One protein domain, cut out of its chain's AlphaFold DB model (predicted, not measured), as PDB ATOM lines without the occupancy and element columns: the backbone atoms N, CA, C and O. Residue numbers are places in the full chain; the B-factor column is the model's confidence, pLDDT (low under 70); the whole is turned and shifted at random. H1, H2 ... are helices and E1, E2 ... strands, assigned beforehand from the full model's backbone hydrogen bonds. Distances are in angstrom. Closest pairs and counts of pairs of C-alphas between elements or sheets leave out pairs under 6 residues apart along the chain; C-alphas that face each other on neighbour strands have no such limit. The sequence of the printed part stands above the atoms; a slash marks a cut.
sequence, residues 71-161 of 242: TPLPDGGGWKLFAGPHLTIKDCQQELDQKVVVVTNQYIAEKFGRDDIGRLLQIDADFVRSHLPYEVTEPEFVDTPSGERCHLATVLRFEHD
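AT A GLANCE: This is residues 71 to 161 of the 242 residues of an uncharacterized protein of Planctomycetaceae bacterium (UniProt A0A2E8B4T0). One long helix, H1, packs along one face of a narrow, twisted sheet of three strands, E1, E4 and E3, whose other face has no named helix on it. Two short helices, H2 and H3, pack on H1, while the hairpin of E3 and E4 reaches to one end of the long axis. The printed part has 91 residues, with three named helices and four named strands in the order E1 H1 H2 H3 E2 E3 E4; the sheet is antiparallel, in the order E1 E4 E3, and the class is mixed, helices and strands. The whole is only just compact, close to loose, with a radius of gyration of the C-alphas of 14.3 A, and its outline is elongated, spanning 46 by 28 by 21 A.

HOW THE PARTS SIT: Residues 71 to 72 pair, antiparallel, with residues 79 to 80 of E1, residues 78 to 86. E1 is the antiparallel neighbour of E4, residues 147 to 157, with N 81 and O 154 at 2.8 A and N 152 and O 83 at 3.0 A, within hydrogen-bond range. H1, residues 89 to 112, is on the sheet at a height of 6.7 A, over E1, with Ala 83 and Leu 96 the closest C-alphas of E1 and H1, 5.2 A apart. On the local plane it stands at 28 degrees to E1, only just along the strands. H2, residues 117 to 121, touches residues 104 to 109 of H1, the closest C-alphas being Asn 105 and Gly 118, 4.4 A apart. H3, residues 125 to 131, touches residues 97 to 104 of H1 at a steep tilt of 65 degrees, the same way, the closest C-alphas being Asp 97 and Ala 125, 5.5 A apart. H2 and H3 are apart, and neither is on the sheet. E2, residues 134 to 136, and E4 meet only at a point, where C-alphas 136 and 154 face each other at 5.0 A. E3, residues 140 to 144, forms an antiparallel hairpin with E4, with N 142 and O 149 at 2.9 A. In H1, H2 and H3 every O i to N i+4 pair is within hydrogen-bond range.

IN THESE COORDINATES: E1 begins at C-alpha 78, (-50.848, 43.966, 197.992), and measures 24.6 A. H1 measures 34.2 A, from C-alpha 89 at (-42.951, 35.020, 177.220) to C-alpha 112. H2 measures 6.1 A, H3 10.2 A, E2 6.1 A and E3 12.2 A. E4, 32.7 A long, ends at C-alpha 157, (-53.966, 43.964, 195.360).

THE WHOLE: The two C-alphas farthest apart are those of Phe 112 and Pro 145, at 45.9 A. The sheet is twisted, its C-alphas lying up to 4.5 A off its best plane. The printed part has no cut, and the six links between its elements are tight. The mean pLDDT of the printed part is 88.1, and no printed residue is under 70.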
ATOM      1  N   THR A  71     -42.515  40.860 196.871       85.69
ATOM      2  CA  THR A  71     -42.315  41.866 197.917       85.69
ATOM      3  C   THR A  71     -43.687  42.374 198.349       85.69
ATOM      4  O   THR A  71     -44.437  42.833 197.481       85.69
ATOM      5  N   PRO A  72     -44.053  42.294 199.641       85.62
ATOM      6  CA  PRO A  72     -45.287  42.910 200.113       85.62
ATOM      7  C   PRO A  72     -45.214  44.420 199.859       85.62
ATOM      8  O   PRO A  72     -44.161  45.040 200.043       85.62
ATOM      9  N   LEU A  73     -46.308  45.014 199.390       87.56
ATOM     10  CA  LEU A  73     -46.369  46.460 199.221       87.56
ATOM     11  C   LEU A  73     -46.391  47.146 200.601       87.56
ATOM     12  O   LEU A  73     -46.961  46.614 201.556       87.56
ATOM     13  N   PRO A  74     -45.800  48.348 200.717       85.12
ATOM     14  CA  PRO A  74     -45.735  49.089 201.978       85.12
ATOM     15  C   PRO A  74     -47.102  49.577 202.480       85.12
ATOM     16  O   PRO A  74     -47.218  49.941 203.645       85.12
ATOM     17  N   ASP A  75     -48.124  49.594 201.621       84.19
ATOM     18  CA  ASP A  75     -49.507  49.917 201.985       84.19
ATOM     19  C   ASP A  75     -50.221  48.761 202.713       84.19
ATOM     20  O   ASP A  75     -51.299  48.962 203.264       84.19
ATOM     21  N   GLY A  76     -49.615  47.566 202.765       76.31
ATOM     22  CA  GLY A  76     -50.191  46.378 203.401       76.31
ATOM     23  C   GLY A  76     -51.353  45.755 202.620       76.31
ATOM     24  O   GLY A  76     -51.946  44.778 203.083       76.31
ATOM     25  N   GLY A  77     -51.672  46.291 201.439       81.31
ATOM     26  CA  GLY A  77     -52.833  45.906 200.639       81.31
ATOM     27  C   GLY A  77     -52.517  44.990 199.457       81.31
ATOM     28  O   GLY A  77     -53.438  44.525 198.777       81.31
ATOM     29  N   GLY A  78     -51.241  44.710 199.184       88.19
ATOM     30  CA  GLY A  78     -50.848  43.966 197.992       88.19
ATOM     31  C   GLY A  78     -49.454  43.353 198.016       88.19
ATOM     32  O   GLY A  78     -48.681  43.513 198.958       88.19
ATOM     33  N   TRP A  79     -49.138  42.644 196.938       91.38
ATOM     34  CA  TRP A  79     -47.874  41.953 196.707       91.38
ATOM     35  C   TRP A  79     -47.372  42.257 195.300       91.38
ATOM     36  O   TRP A  79     -48.109  42.109 194.324       91.38
ATOM     37  N   LYS A  80     -46.106  42.652 195.180       91.25
ATOM     38  CA  LYS A  80     -45.435  42.796 193.888       91.25
ATOM     39  C   LYS A  80     -44.717  41.502 193.553       91.25
ATOM     40  O   LYS A  80     -43.840  41.092 194.304       91.25
ATOM     41  N   LEU A  81     -45.083  40.895 192.435       92.31
ATOM     42  CA  LEU A  81     -44.530  39.650 191.924       92.31
ATOM     43  C   LEU A  81     -43.647  39.920 190.706       92.31
ATOM     44  O   LEU A  81     -43.997  40.728 189.846       92.31
ATOM     45  N   PHE A  82     -42.543  39.191 190.611       90.75
ATOM     46  CA  PHE A  82     -41.612  39.230 189.490       90.75
ATOM     47  C   PHE A  82     -41.375  37.814 188.952       90.75
ATOM     48  O   PHE A  82     -41.055  36.898 189.718       90.75
ATOM     49  N   ALA A  83     -41.496  37.641 187.639       91.94
ATOM     50  CA  ALA A  83     -41.130  36.437 186.901       91.94
ATOM     51  C   ALA A  83     -40.012  36.740 185.897       91.94
ATOM     52  O   ALA A  83     -39.927  37.846 185.350       91.94
ATOM     53  N   GLY A  84     -39.157  35.747 185.663       86.69
ATOM     54  CA  GLY A  84     -37.968  35.876 184.830       86.69
ATOM     55  C   GLY A  84     -36.649  35.903 185.612       86.69
ATOM     56  O   GLY A  84     -36.637  35.921 186.846       86.69
ATOM     57  N   PRO A  85     -35.517  35.918 184.891       89.44
ATOM     58  CA  PRO A  85     -35.434  36.063 183.434       89.44
ATOM     59  C   PRO A  85     -35.648  34.747 182.654       89.44
ATOM     60  O   PRO A  85     -34.914  33.785 182.887       89.44
ATOM     61  N   HIS A  86     -36.556  34.726 181.664       91.62
ATOM     62  CA  HIS A  86     -36.710  33.600 180.710       91.62
ATOM     63  C   HIS A  86     -36.558  34.028 179.248       91.62
ATOM     64  O   HIS A  86     -36.651  35.207 178.914       91.62
ATOM     65  N   LEU A  87     -36.330  33.047 178.368       89.81
ATOM     66  CA  LEU A  87     -36.181  33.251 176.921       89.81
ATOM     67  C   LEU A  87     -37.523  33.439 176.201       89.81
ATOM     68  O   LEU A  87     -37.573  34.099 175.167       89.81
ATOM     69  N   THR A  88     -38.606  32.847 176.712       91.81
ATOM     70  CA  THR A  88     -39.931  32.949 176.095       91.81
ATOM     71  C   THR A  88     -40.937  33.593 177.041       91.81
ATOM     72  O   THR A  88     -40.935  33.349 178.246       91.81
ATOM     73  N   ILE A  89     -41.849  34.390 176.474       91.88
ATOM     74  CA  ILE A  89     -42.951  35.020 177.220       91.88
ATOM     75  C   ILE A  89     -43.827  33.951 177.887       91.88
ATOM     76  O   ILE A  89     -44.325  34.146 178.991       91.88
ATOM     77  N   LYS A  90     -43.997  32.797 177.231       93.19
ATOM     78  CA  LYS A  90     -44.803  31.691 177.750       93.19
ATOM     79  C   LYS A  90     -44.221  31.127 179.049       93.19
ATOM     80  O   LYS A  90     -44.986  30.888 179.979       93.19
ATOM     81  N   ASP A  91     -42.901  30.962 179.119       93.62
ATOM     82  CA  ASP A  91     -42.227  30.473 180.326       93.62
ATOM     83  C   ASP A  91     -42.320  31.505 181.463       93.62
ATOM     84  O   ASP A  91     -42.645  31.137 182.592       93.62
ATOM     85  N   CYS A  92     -42.151  32.801 181.155       91.44
ATOM     86  CA  CYS A  92     -42.386  33.885 182.119       91.44
ATOM     87  C   CYS A  92     -43.812  33.866 182.670       91.44
ATOM     88  O   CYS A  92     -44.002  33.966 183.880       91.44
ATOM     89  N   GLN A  93     -44.812  33.716 181.799       92.56
ATOM     90  CA  GLN A  93     -46.213  33.695 182.210       92.56
ATOM     91  C   GLN A  93     -46.519  32.480 183.091       92.56
ATOM     92  O   GLN A  93     -47.199  32.611 184.106       92.56
ATOM     93  N   GLN A  94     -45.989  31.307 182.736       94.44
ATOM     94  CA  GLN A  94     -46.180  30.089 183.517       94.44
ATOM     95  C   GLN A  94     -45.530  30.189 184.903       94.44
ATOM     96  O   GLN A  94     -46.136  29.780 185.895       94.44
ATOM     97  N   GLU A  95     -44.314  30.733 184.994       93.38
ATOM     98  CA  GLU A  95     -43.663  30.969 186.287       93.38
ATOM     99  C   GLU A  95     -44.448  31.990 187.119       93.38
ATOM    100  O   GLU A  95     -44.637  31.812 188.326       93.38
ATOM    101  N   LEU A  96     -44.944  33.046 186.474       92.56
ATOM    102  CA  LEU A  96     -45.732  34.068 187.142       92.56
ATOM    103  C   LEU A  96     -47.022  33.497 187.724       92.56
ATOM    104  O   LEU A  96     -47.350  33.794 188.867       92.56
ATOM    105  N   ASP A  97     -47.702  32.626 186.985       93.69
ATOM    106  CA  ASP A  97     -48.914  31.948 187.449       93.69
ATOM    107  C   ASP A  97     -48.661  31.079 188.673       93.69
ATOM    108  O   ASP A  97     -49.442  31.097 189.625       93.69
ATOM    109  N   GLN A  98     -47.534  30.368 188.692       93.69
ATOM    110  CA  GLN A  98     -47.124  29.602 189.865       93.69
ATOM    111  C   GLN A  98     -46.881  30.523 191.067       93.69
ATOM    112  O   GLN A  98     -47.361  30.234 192.165       93.69
ATOM    113  N   LYS A  99     -46.193  31.655 190.869       92.50
ATOM    114  CA  LYS A  99     -45.930  32.640 191.931       92.50
ATOM    115  C   LYS A  99     -47.208  33.298 192.453       92.50
ATOM    116  O   LYS A  99     -47.343  33.468 193.664       92.50
ATOM    117  N   VAL A 100     -48.155  33.610 191.568       93.12
ATOM    118  CA  VAL A 100     -49.482  34.132 191.926       93.12
ATOM    119  C   VAL A 100     -50.201  33.148 192.843       93.12
ATOM    120  O   VAL A 100     -50.620  33.533 193.930       93.12
ATOM    121  N   VAL A 101     -50.273  31.868 192.467       93.50
ATOM    122  CA  VAL A 101     -50.925  30.834 193.288       93.50
ATOM    123  C   VAL A 101     -50.252  30.694 194.655       93.50
ATOM    124  O   VAL A 101     -50.942  30.591 195.669       93.50
ATOM    125  N   VAL A 102     -48.917  30.722 194.716       92.50
ATOM    126  CA  VAL A 102     -48.173  30.636 195.984       92.50
ATOM    127  C   VAL A 102     -48.497  31.817 196.903       92.50
ATOM    128  O   VAL A 102     -48.846  31.595 198.062       92.50
ATOM    129  N   VAL A 103     -48.449  33.051 196.392       92.88
ATOM    130  CA  VAL A 103     -48.742  34.252 197.193       92.88
ATOM    131  C   VAL A 103     -50.211  34.320 197.599       92.88
ATOM    132  O   VAL A 103     -50.509  34.645 198.745       92.88
ATOM    133  N   THR A 104     -51.138  33.952 196.714       93.31
ATOM    134  CA  THR A 104     -52.559  33.870 197.070       93.31
ATOM    135  C   THR A 104     -52.798  32.834 198.169       93.31
ATOM    136  O   THR A 104     -53.523  33.116 199.120       93.31
ATOM    137  N   ASN A 105     -52.164  31.661 198.092       93.00
ATOM    138  CA  ASN A 105     -52.273  30.643 199.138       93.00
ATOM    139  C   ASN A 105     -51.702  31.130 200.473       93.00
ATOM    140  O   ASN A 105     -52.309  30.872 201.510       93.00
ATOM    141  N   GLN A 106     -50.585  31.861 200.450       91.62
ATOM    142  CA  GLN A 106     -50.000  32.467 201.647       91.62
ATOM    143  C   GLN A 106     -50.921  33.535 202.254       91.62
ATOM    144  O   GLN A 106     -51.147  33.536 203.460       91.62
ATOM    145  N   TYR A 107     -51.510  34.396 201.425       91.06
ATOM    146  CA  TYR A 107     -52.473  35.402 201.876       91.06
ATOM    147  C   TYR A 107     -53.710  34.761 202.526       91.06
ATOM    148  O   TYR A 107     -54.179  35.198 203.575       91.06
ATOM    149  N   ILE A 108     -54.228  33.683 201.932       92.56
ATOM    150  CA  ILE A 108     -55.351  32.925 202.494       92.56
ATOM    151  C   ILE A 108     -54.941  32.244 203.800       92.56
ATOM    152  O   ILE A 108     -55.694  32.294 204.771       92.56
ATOM    153  N   ALA A 109     -53.754  31.645 203.858       91.94
ATOM    154  CA  ALA A 109     -53.245  31.032 205.077       91.94
ATOM    155  C   ALA A 109     -53.196  32.027 206.241       91.94
ATOM    156  O   ALA A 109     -53.700  31.726 207.324       91.94
ATOM    157  N   GLU A 110     -52.688  33.234 205.988       90.75
ATOM    158  CA  GLU A 110     -52.639  34.323 206.964       90.75
ATOM    159  C   GLU A 110     -54.045  34.757 207.403       90.75
ATOM    160  O   GLU A 110     -54.313  34.892 208.598       90.75
ATOM    161  N   LYS A 111     -54.983  34.917 206.460       89.75
ATOM    162  CA  LYS A 111     -56.359  35.345 206.771       89.75
ATOM    163  C   LYS A 111     -57.163  34.319 207.562       89.75
ATOM    164  O   LYS A 111     -57.982  34.710 208.391       89.75
ATOM    165  N   PHE A 112     -56.961  33.030 207.306       89.62
ATOM    166  CA  PHE A 112     -57.718  31.955 207.951       89.62
ATOM    167  C   PHE A 112     -56.953  31.264 209.095       89.62
ATOM    168  O   PHE A 112     -57.503  30.359 209.731       89.62
ATOM    169  N   GLY A 113     -55.708  31.673 209.364       90.75
ATOM    170  CA  GLY A 113     -54.851  31.122 210.419       90.75
ATOM    171  C   GLY A 113     -54.432  29.666 210.192       90.75
ATOM    172  O   GLY A 113     -54.233  28.936 211.161       90.75
ATOM    173  N   ARG A 114     -54.378  29.209 208.933       87.31
ATOM    174  CA  ARG A 114     -54.041  27.819 208.573       87.31
ATOM    175  C   ARG A 114     -53.365  27.718 207.209       87.31
ATOM    176  O   ARG A 114     -53.991  27.991 206.186       87.31
ATOM    177  N   ASP A 115     -52.145  27.190 207.201       87.62
ATOM    178  CA  ASP A 115     -51.286  27.079 206.013       87.62
ATOM    179  C   ASP A 115     -51.824  26.133 204.929       87.62
ATOM    180  O   ASP A 115     -51.576  26.320 203.735       87.62
ATOM    181  N   ASP A 116     -52.622  25.140 205.317       85.69
ATOM    182  CA  ASP A 116     -53.075  24.096 204.397       85.69
ATOM    183  C   ASP A 116     -54.321  24.483 203.586       85.69
ATOM    184  O   ASP A 116     -54.619  23.852 202.564       85.69
ATOM    185  N   ILE A 117     -55.045  25.536 203.988       88.50
ATOM    186  CA  ILE A 117     -56.337  25.906 203.381       88.50
ATOM    187  C   ILE A 117     -56.188  26.210 201.887       88.50
ATOM    188  O   ILE A 117     -57.014  25.756 201.090       88.50
ATOM    189  N   GLY A 118     -55.115  26.897 201.485       87.06
ATOM    190  CA  GLY A 118     -54.854  27.190 200.072       87.06
ATOM    191  C   GLY A 118     -54.736  25.925 199.210       87.06
ATOM    192  O   GLY A 118     -55.283  25.854 198.108       87.06
ATOM    193  N   ARG A 119     -54.114  24.864 199.745       86.50
ATOM    194  CA  ARG A 119     -53.970  23.570 199.049       86.50
ATOM    195  C   ARG A 119     -55.289  22.806 198.974       86.50
ATOM    196  O   ARG A 119     -55.597  22.215 197.940       86.50
ATOM    197  N   LEU A 120     -56.074  22.830 200.050       88.69
ATOM    198  CA  LEU A 120     -57.387  22.178 200.121       88.69
ATOM    199  C   LEU A 120     -58.408  22.806 199.164       88.69
ATOM    200  O   LEU A 120     -59.253  22.095 198.618       88.69
ATOM    201  N   LEU A 121     -58.332  24.121 198.958       90.44
ATOM    202  CA  LEU A 121     -59.242  24.856 198.080       90.44
ATOM    203  C   LEU A 121     -58.926  24.697 196.587       90.44
ATOM    204  O   LEU A 121     -59.794  25.027 195.779       90.44
ATOM    205  N   GLN A 122     -57.735  24.187 196.238       89.62
ATOM    206  CA  GLN A 122     -57.250  24.049 194.857       89.62
ATOM    207  C   GLN A 122     -57.478  25.336 194.052       89.62
ATOM    208  O   GLN A 122     -58.234  25.367 193.082       89.62
ATOM    209  N   ILE A 123     -56.887  26.435 194.519       90.94
ATOM    210  CA  ILE A 123     -57.022  27.729 193.851       90.94
ATOM    211  C   ILE A 123     -56.088  27.772 192.646       90.94
ATOM    212  O   ILE A 123     -54.869  27.848 192.791       90.94
ATOM    213  N   ASP A 124     -56.685  27.736 191.460       91.38
ATOM    214  CA  ASP A 124     -55.975  27.867 190.194       91.38
ATOM    215  C   ASP A 124     -55.654  29.332 189.869       91.38
ATOM    216  O   ASP A 124     -56.382  30.258 190.244       91.38
ATOM    217  N   ALA A 125     -54.592  29.546 189.089       90.75
ATOM    218  CA  ALA A 125     -54.193  30.877 188.627       90.75
ATOM    219  C   ALA A 125     -55.307  31.577 187.825       90.75
ATOM    220  O   ALA A 125     -55.489  32.787 187.941       90.75
ATOM    221  N   ASP A 126     -56.105  30.823 187.066       91.81
ATOM    222  CA  ASP A 126     -57.231  31.369 186.299       91.81
ATOM    223  C   ASP A 126     -58.365  31.877 187.201       91.81
ATOM    224  O   ASP A 126     -59.025  32.875 186.894       91.81
ATOM    225  N   PHE A 127     -58.574  31.234 188.353       91.25
ATOM    226  CA  PHE A 127     -59.533  31.715 189.343       91.25
ATOM    227  C   PHE A 127     -59.071  33.046 189.943       91.25
ATOM    228  O   PHE A 127     -59.859  33.986 190.034       91.25
ATOM    229  N   VAL A 128     -57.780  33.149 190.272       91.69
ATOM    230  CA  VAL A 128     -57.174  34.394 190.758       91.69
ATOM    231  C   VAL A 128     -57.314  35.504 189.720       91.69
ATOM    232  O   VAL A 128     -57.850  36.559 190.033       91.69
ATOM    233  N   ARG A 129     -56.937  35.250 188.464       89.50
ATOM    234  CA  ARG A 129     -57.025  36.235 187.372       89.50
ATOM    235  C   ARG A 129     -58.440  36.733 187.086       89.50
ATOM    236  O   ARG A 129     -58.603  37.853 186.619       89.50
ATOM    237  N   SER A 130     -59.451  35.892 187.298       90.50
ATOM    238  CA  SER A 130     -60.848  36.248 187.019       90.50
ATOM    239  C   SER A 130     -61.515  37.036 188.145       90.50
ATOM    240  O   SER A 130     -62.510  37.706 187.885       90.50
ATOM    241  N   HIS A 131     -60.992  36.957 189.373       88.62
ATOM    242  CA  HIS A 131     -61.616  37.563 190.554       88.62
ATOM    243  C   HIS A 131     -60.785  38.669 191.198       88.62
ATOM    244  O   HIS A 131     -61.349  39.489 191.913       88.62
ATOM    245  N   LEU A 132     -59.475  38.697 190.959       87.25
ATOM    246  CA  LEU A 132     -58.587  39.732 191.470       87.25
ATOM    247  C   LEU A 132     -58.217  40.673 190.319       87.25
ATOM    248  O   LEU A 132     -57.855  40.193 189.239       87.25
ATOM    249  N   PRO A 133     -58.299  42.001 190.520       80.19
ATOM    250  CA  PRO A 133     -57.860  42.965 189.526       80.19
ATOM    251  C   PRO A 133     -56.361  42.772 189.295       80.19
ATOM    252  O   PRO A 133     -55.519  43.128 190.119       80.19
ATOM    253  N   TYR A 134     -56.047  42.143 188.170       78.94
ATOM    254  CA  TYR A 134     -54.693  41.795 187.787       78.94
ATOM    255  C   TYR A 134     -54.158  42.867 186.839       78.94
ATOM    256  O   TYR A 134     -54.566  42.942 185.680       78.94
ATOM    257  N   GLU A 135     -53.233  43.696 187.322       80.94
ATOM    258  CA  GLU A 135     -52.514  44.644 186.472       80.94
ATOM    259  C   GLU A 135     -51.200  43.989 186.019       80.94
ATOM    260  O   GLU A 135     -50.225  43.872 186.773       80.94
ATOM    261  N   VAL A 136     -51.204  43.466 184.786       79.75
ATOM    262  CA  VAL A 136     -49.986  42.982 184.122       79.75
ATOM    263  C   VAL A 136     -49.194  44.224 183.717       79.75
ATOM    264  O   VAL A 136     -49.709  45.043 182.956       79.75
ATOM    265  N   THR A 137     -47.954  44.380 184.184       82.44
ATOM    266  CA  THR A 137     -47.059  45.352 183.539       82.44
ATOM    267  C   THR A 137     -46.637  44.784 182.185       82.44
ATOM    268  O   THR A 137     -46.422  43.574 182.076       82.44
ATOM    269  N   GLU A 138     -46.545  45.626 181.153       82.62
ATOM    270  CA  GLU A 138     -46.071  45.197 179.832       82.62
ATOM    271  C   GLU A 138     -44.732  44.443 179.954       82.62
ATOM    272  O   GLU A 138     -43.901  44.809 180.792       82.62
ATOM    273  N   PRO A 139     -44.523  43.365 179.173       82.62
ATOM    274  CA  PRO A 139     -43.307  42.569 179.263       82.62
ATOM    275  C   PRO A 139     -42.093  43.434 178.918       82.62
ATOM    276  O   PRO A 139     -41.992  43.968 177.813       82.62
ATOM    277  N   GLU A 140     -41.160  43.546 179.859       82.31
ATOM    278  CA  GLU A 140     -39.916  44.279 179.657       82.31
ATOM    279  C   GLU A 140     -38.857  43.298 179.144       82.31
ATOM    280  O   GLU A 140     -38.533  42.301 179.799       82.31
ATOM    281  N   PHE A 141     -38.342  43.550 177.942       83.94
ATOM    282  CA  PHE A 141     -37.227  42.793 177.382       83.94
ATOM    283  C   PHE A 141     -35.929  43.491 177.756       83.94
ATOM    284  O   PHE A 141     -35.711  44.647 177.398       83.94
ATOM    285  N   VAL A 142     -35.073  42.785 178.489       85.69
ATOM    286  CA  VAL A 142     -33.759  43.293 178.877       85.69
ATOM    287  C   VAL A 142     -32.707  42.603 178.021       85.69
ATOM    288  O   VAL A 142     -32.553  41.377 178.065       85.69
ATOM    289  N   ASP A 143     -31.965  43.404 177.257       84.69
ATOM    290  CA  ASP A 143     -30.818  42.939 176.485       84.69
ATOM    291  C   ASP A 143     -29.701  42.522 177.439       84.69
ATOM    292  O   ASP A 143     -29.018  43.347 178.052       84.69
ATOM    293  N   THR A 144     -29.498  41.214 177.570       85.12
ATOM    294  CA  THR A 144     -28.336  40.669 178.274       85.12
ATOM    295  C   THR A 144     -27.328  40.135 177.258       85.12
ATOM    296  O   THR A 144     -27.720  39.688 176.182       85.12
ATOM    297  N   PRO A 145     -26.020  40.079 177.576       86.25
ATOM    298  CA  PRO A 145     -25.016  39.483 176.683       86.25
ATOM    299  C   PRO A 145     -25.285  38.003 176.338       86.25
ATOM    300  O   PRO A 145     -24.629  37.440 175.468       86.25
ATOM    301  N   SER A 146     -26.252  37.369 177.010       85.81
ATOM    302  CA  SER A 146     -26.729  36.006 176.768       85.81
ATOM    303  C   SER A 146     -27.962  35.932 175.846       85.81
ATOM    304  O   SER A 146     -28.469  34.827 175.642       85.81
ATOM    305  N   GLY A 147     -28.461  37.061 175.336       86.50
ATOM    306  CA  GLY A 147     -29.694  37.178 174.550       86.50
ATOM    307  C   GLY A 147     -30.749  38.073 175.213       86.50
ATOM    308  O   GLY A 147     -30.628  38.437 176.387       86.50
ATOM    309  N   GLU A 148     -31.789  38.410 174.451       85.06
ATOM    310  CA  GLU A 148     -32.998  39.067 174.959       85.06
ATOM    311  C   GLU A 148     -33.662  38.168 176.010       85.06
ATOM    312  O   GLU A 148     -33.907  36.980 175.767       85.06
ATOM    313  N   ARG A 149     -33.925  38.712 177.202       87.75
ATOM    314  CA  ARG A 149     -34.642  37.995 178.264       87.75
ATOM    315  C   ARG A 149     -35.884  38.768 178.669       87.75
ATOM    316  O   ARG A 149     -35.834  39.981 178.858       87.75
ATOM    317  N   CYS A 150     -36.995  38.052 178.806       87.56
ATOM    318  CA  CYS A 150     -38.262  38.620 179.238       87.56
ATOM    319  C   CYS A 150     -38.309  38.688 180.768       87.56
ATOM    320  O   CYS A 150     -38.033  37.699 181.458       87.56
ATOM    321  N   HIS A 151     -38.688  39.855 181.275       86.81
ATOM    322  CA  HIS A 151     -39.078  40.089 182.655       86.81
ATOM    323  C   HIS A 151     -40.546  40.495 182.690       86.81
ATOM    324  O   HIS A 151     -40.994  41.326 181.900       86.81
ATOM    325  N   LEU A 152     -41.300  39.901 183.612       89.00
ATOM    326  CA  LEU A 152     -42.700  40.249 183.804       89.00
ATOM    327  C   LEU A 152     -42.939  40.555 185.275       89.00
ATOM    328  O   LEU A 152     -42.625  39.750 186.152       89.00
ATOM    329  N   ALA A 153     -43.473  41.741 185.539       87.94
ATOM    330  CA  ALA A 153     -43.853  42.173 186.870       87.94
ATOM    331  C   ALA A 153     -45.369  42.355 186.935       87.94
ATOM    332  O   ALA A 153     -45.998  42.857 186.002       87.94
ATOM    333  N   THR A 154     -45.964  41.962 188.053       89.94
ATOM    334  CA  THR A 154     -47.376  42.232 188.331       89.94
ATOM    335  C   THR A 154     -47.543  42.642 189.782       89.94
ATOM    336  O   THR A 154     -46.747  42.274 190.650       89.94
ATOM    337  N   VAL A 155     -48.573  43.437 190.044       89.88
ATOM    338  CA  VAL A 155     -48.970  43.816 191.394       89.88
ATOM    339  C   VAL A 155     -50.332  43.198 191.657       89.88
ATOM    340  O   VAL A 155     -51.302  43.508 190.971       89.88
ATOM    341  N   LEU A 156     -50.402  42.332 192.663       89.31
ATOM    342  CA  LEU A 156     -51.654  41.810 193.191       89.31
ATOM    343  C   LEU A 156     -52.111  42.719 194.324       89.31
ATOM    344  O   LEU A 156     -51.355  42.939 195.269       89.31
ATOM    345  N   ARG A 157     -53.337  43.231 194.256       89.81
ATOM    346  CA  ARG A 157     -53.966  43.964 195.360       89.81
ATOM    347  C   ARG A 157     -55.111  43.117 195.895       89.81
ATOM    348  O   ARG A 157     -55.926  42.663 195.109       89.81
ATOM    349  N   PHE A 158     -55.140  42.895 197.206       84.31
ATOM    350  CA  PHE A 158     -56.168  42.101 197.892       84.31
ATOM    351  C   PHE A 158     -57.067  42.959 198.801       84.31
ATOM    352  O   PHE A 158     -58.036  42.461 199.368       84.31
ATOM    353  N   GLU A 159     -56.741  44.243 198.993       74.00
ATOM    354  CA  GLU A 159     -57.359  45.109 200.010       74.00
ATOM    355  C   GLU A 159     -58.853  45.396 199.781       74.00
ATOM    356  O   GLU A 159     -59.586  45.618 200.743       74.00
ATOM    357  N   HIS A 160     -59.328  45.364 198.533       70.44
ATOM    358  CA  HIS A 160     -60.712  45.719 198.194       70.44
ATOM    359  C   HIS A 160     -61.598  44.534 197.783       70.44
ATOM    360  O   HIS A 160     -62.774  44.727 197.474       70.44
ATOM    361  N   ASP A 161     -61.082  43.306 197.835       73.94
ATOM    362  CA  ASP A 161     -61.756  42.150 197.240       73.94
ATOM    363  C   ASP A 161     -62.531  41.315 198.268       73.94
ATOM    364  O   ASP A 161     -62.353  40.104 198.402       73.94
TER     365      ASP A 161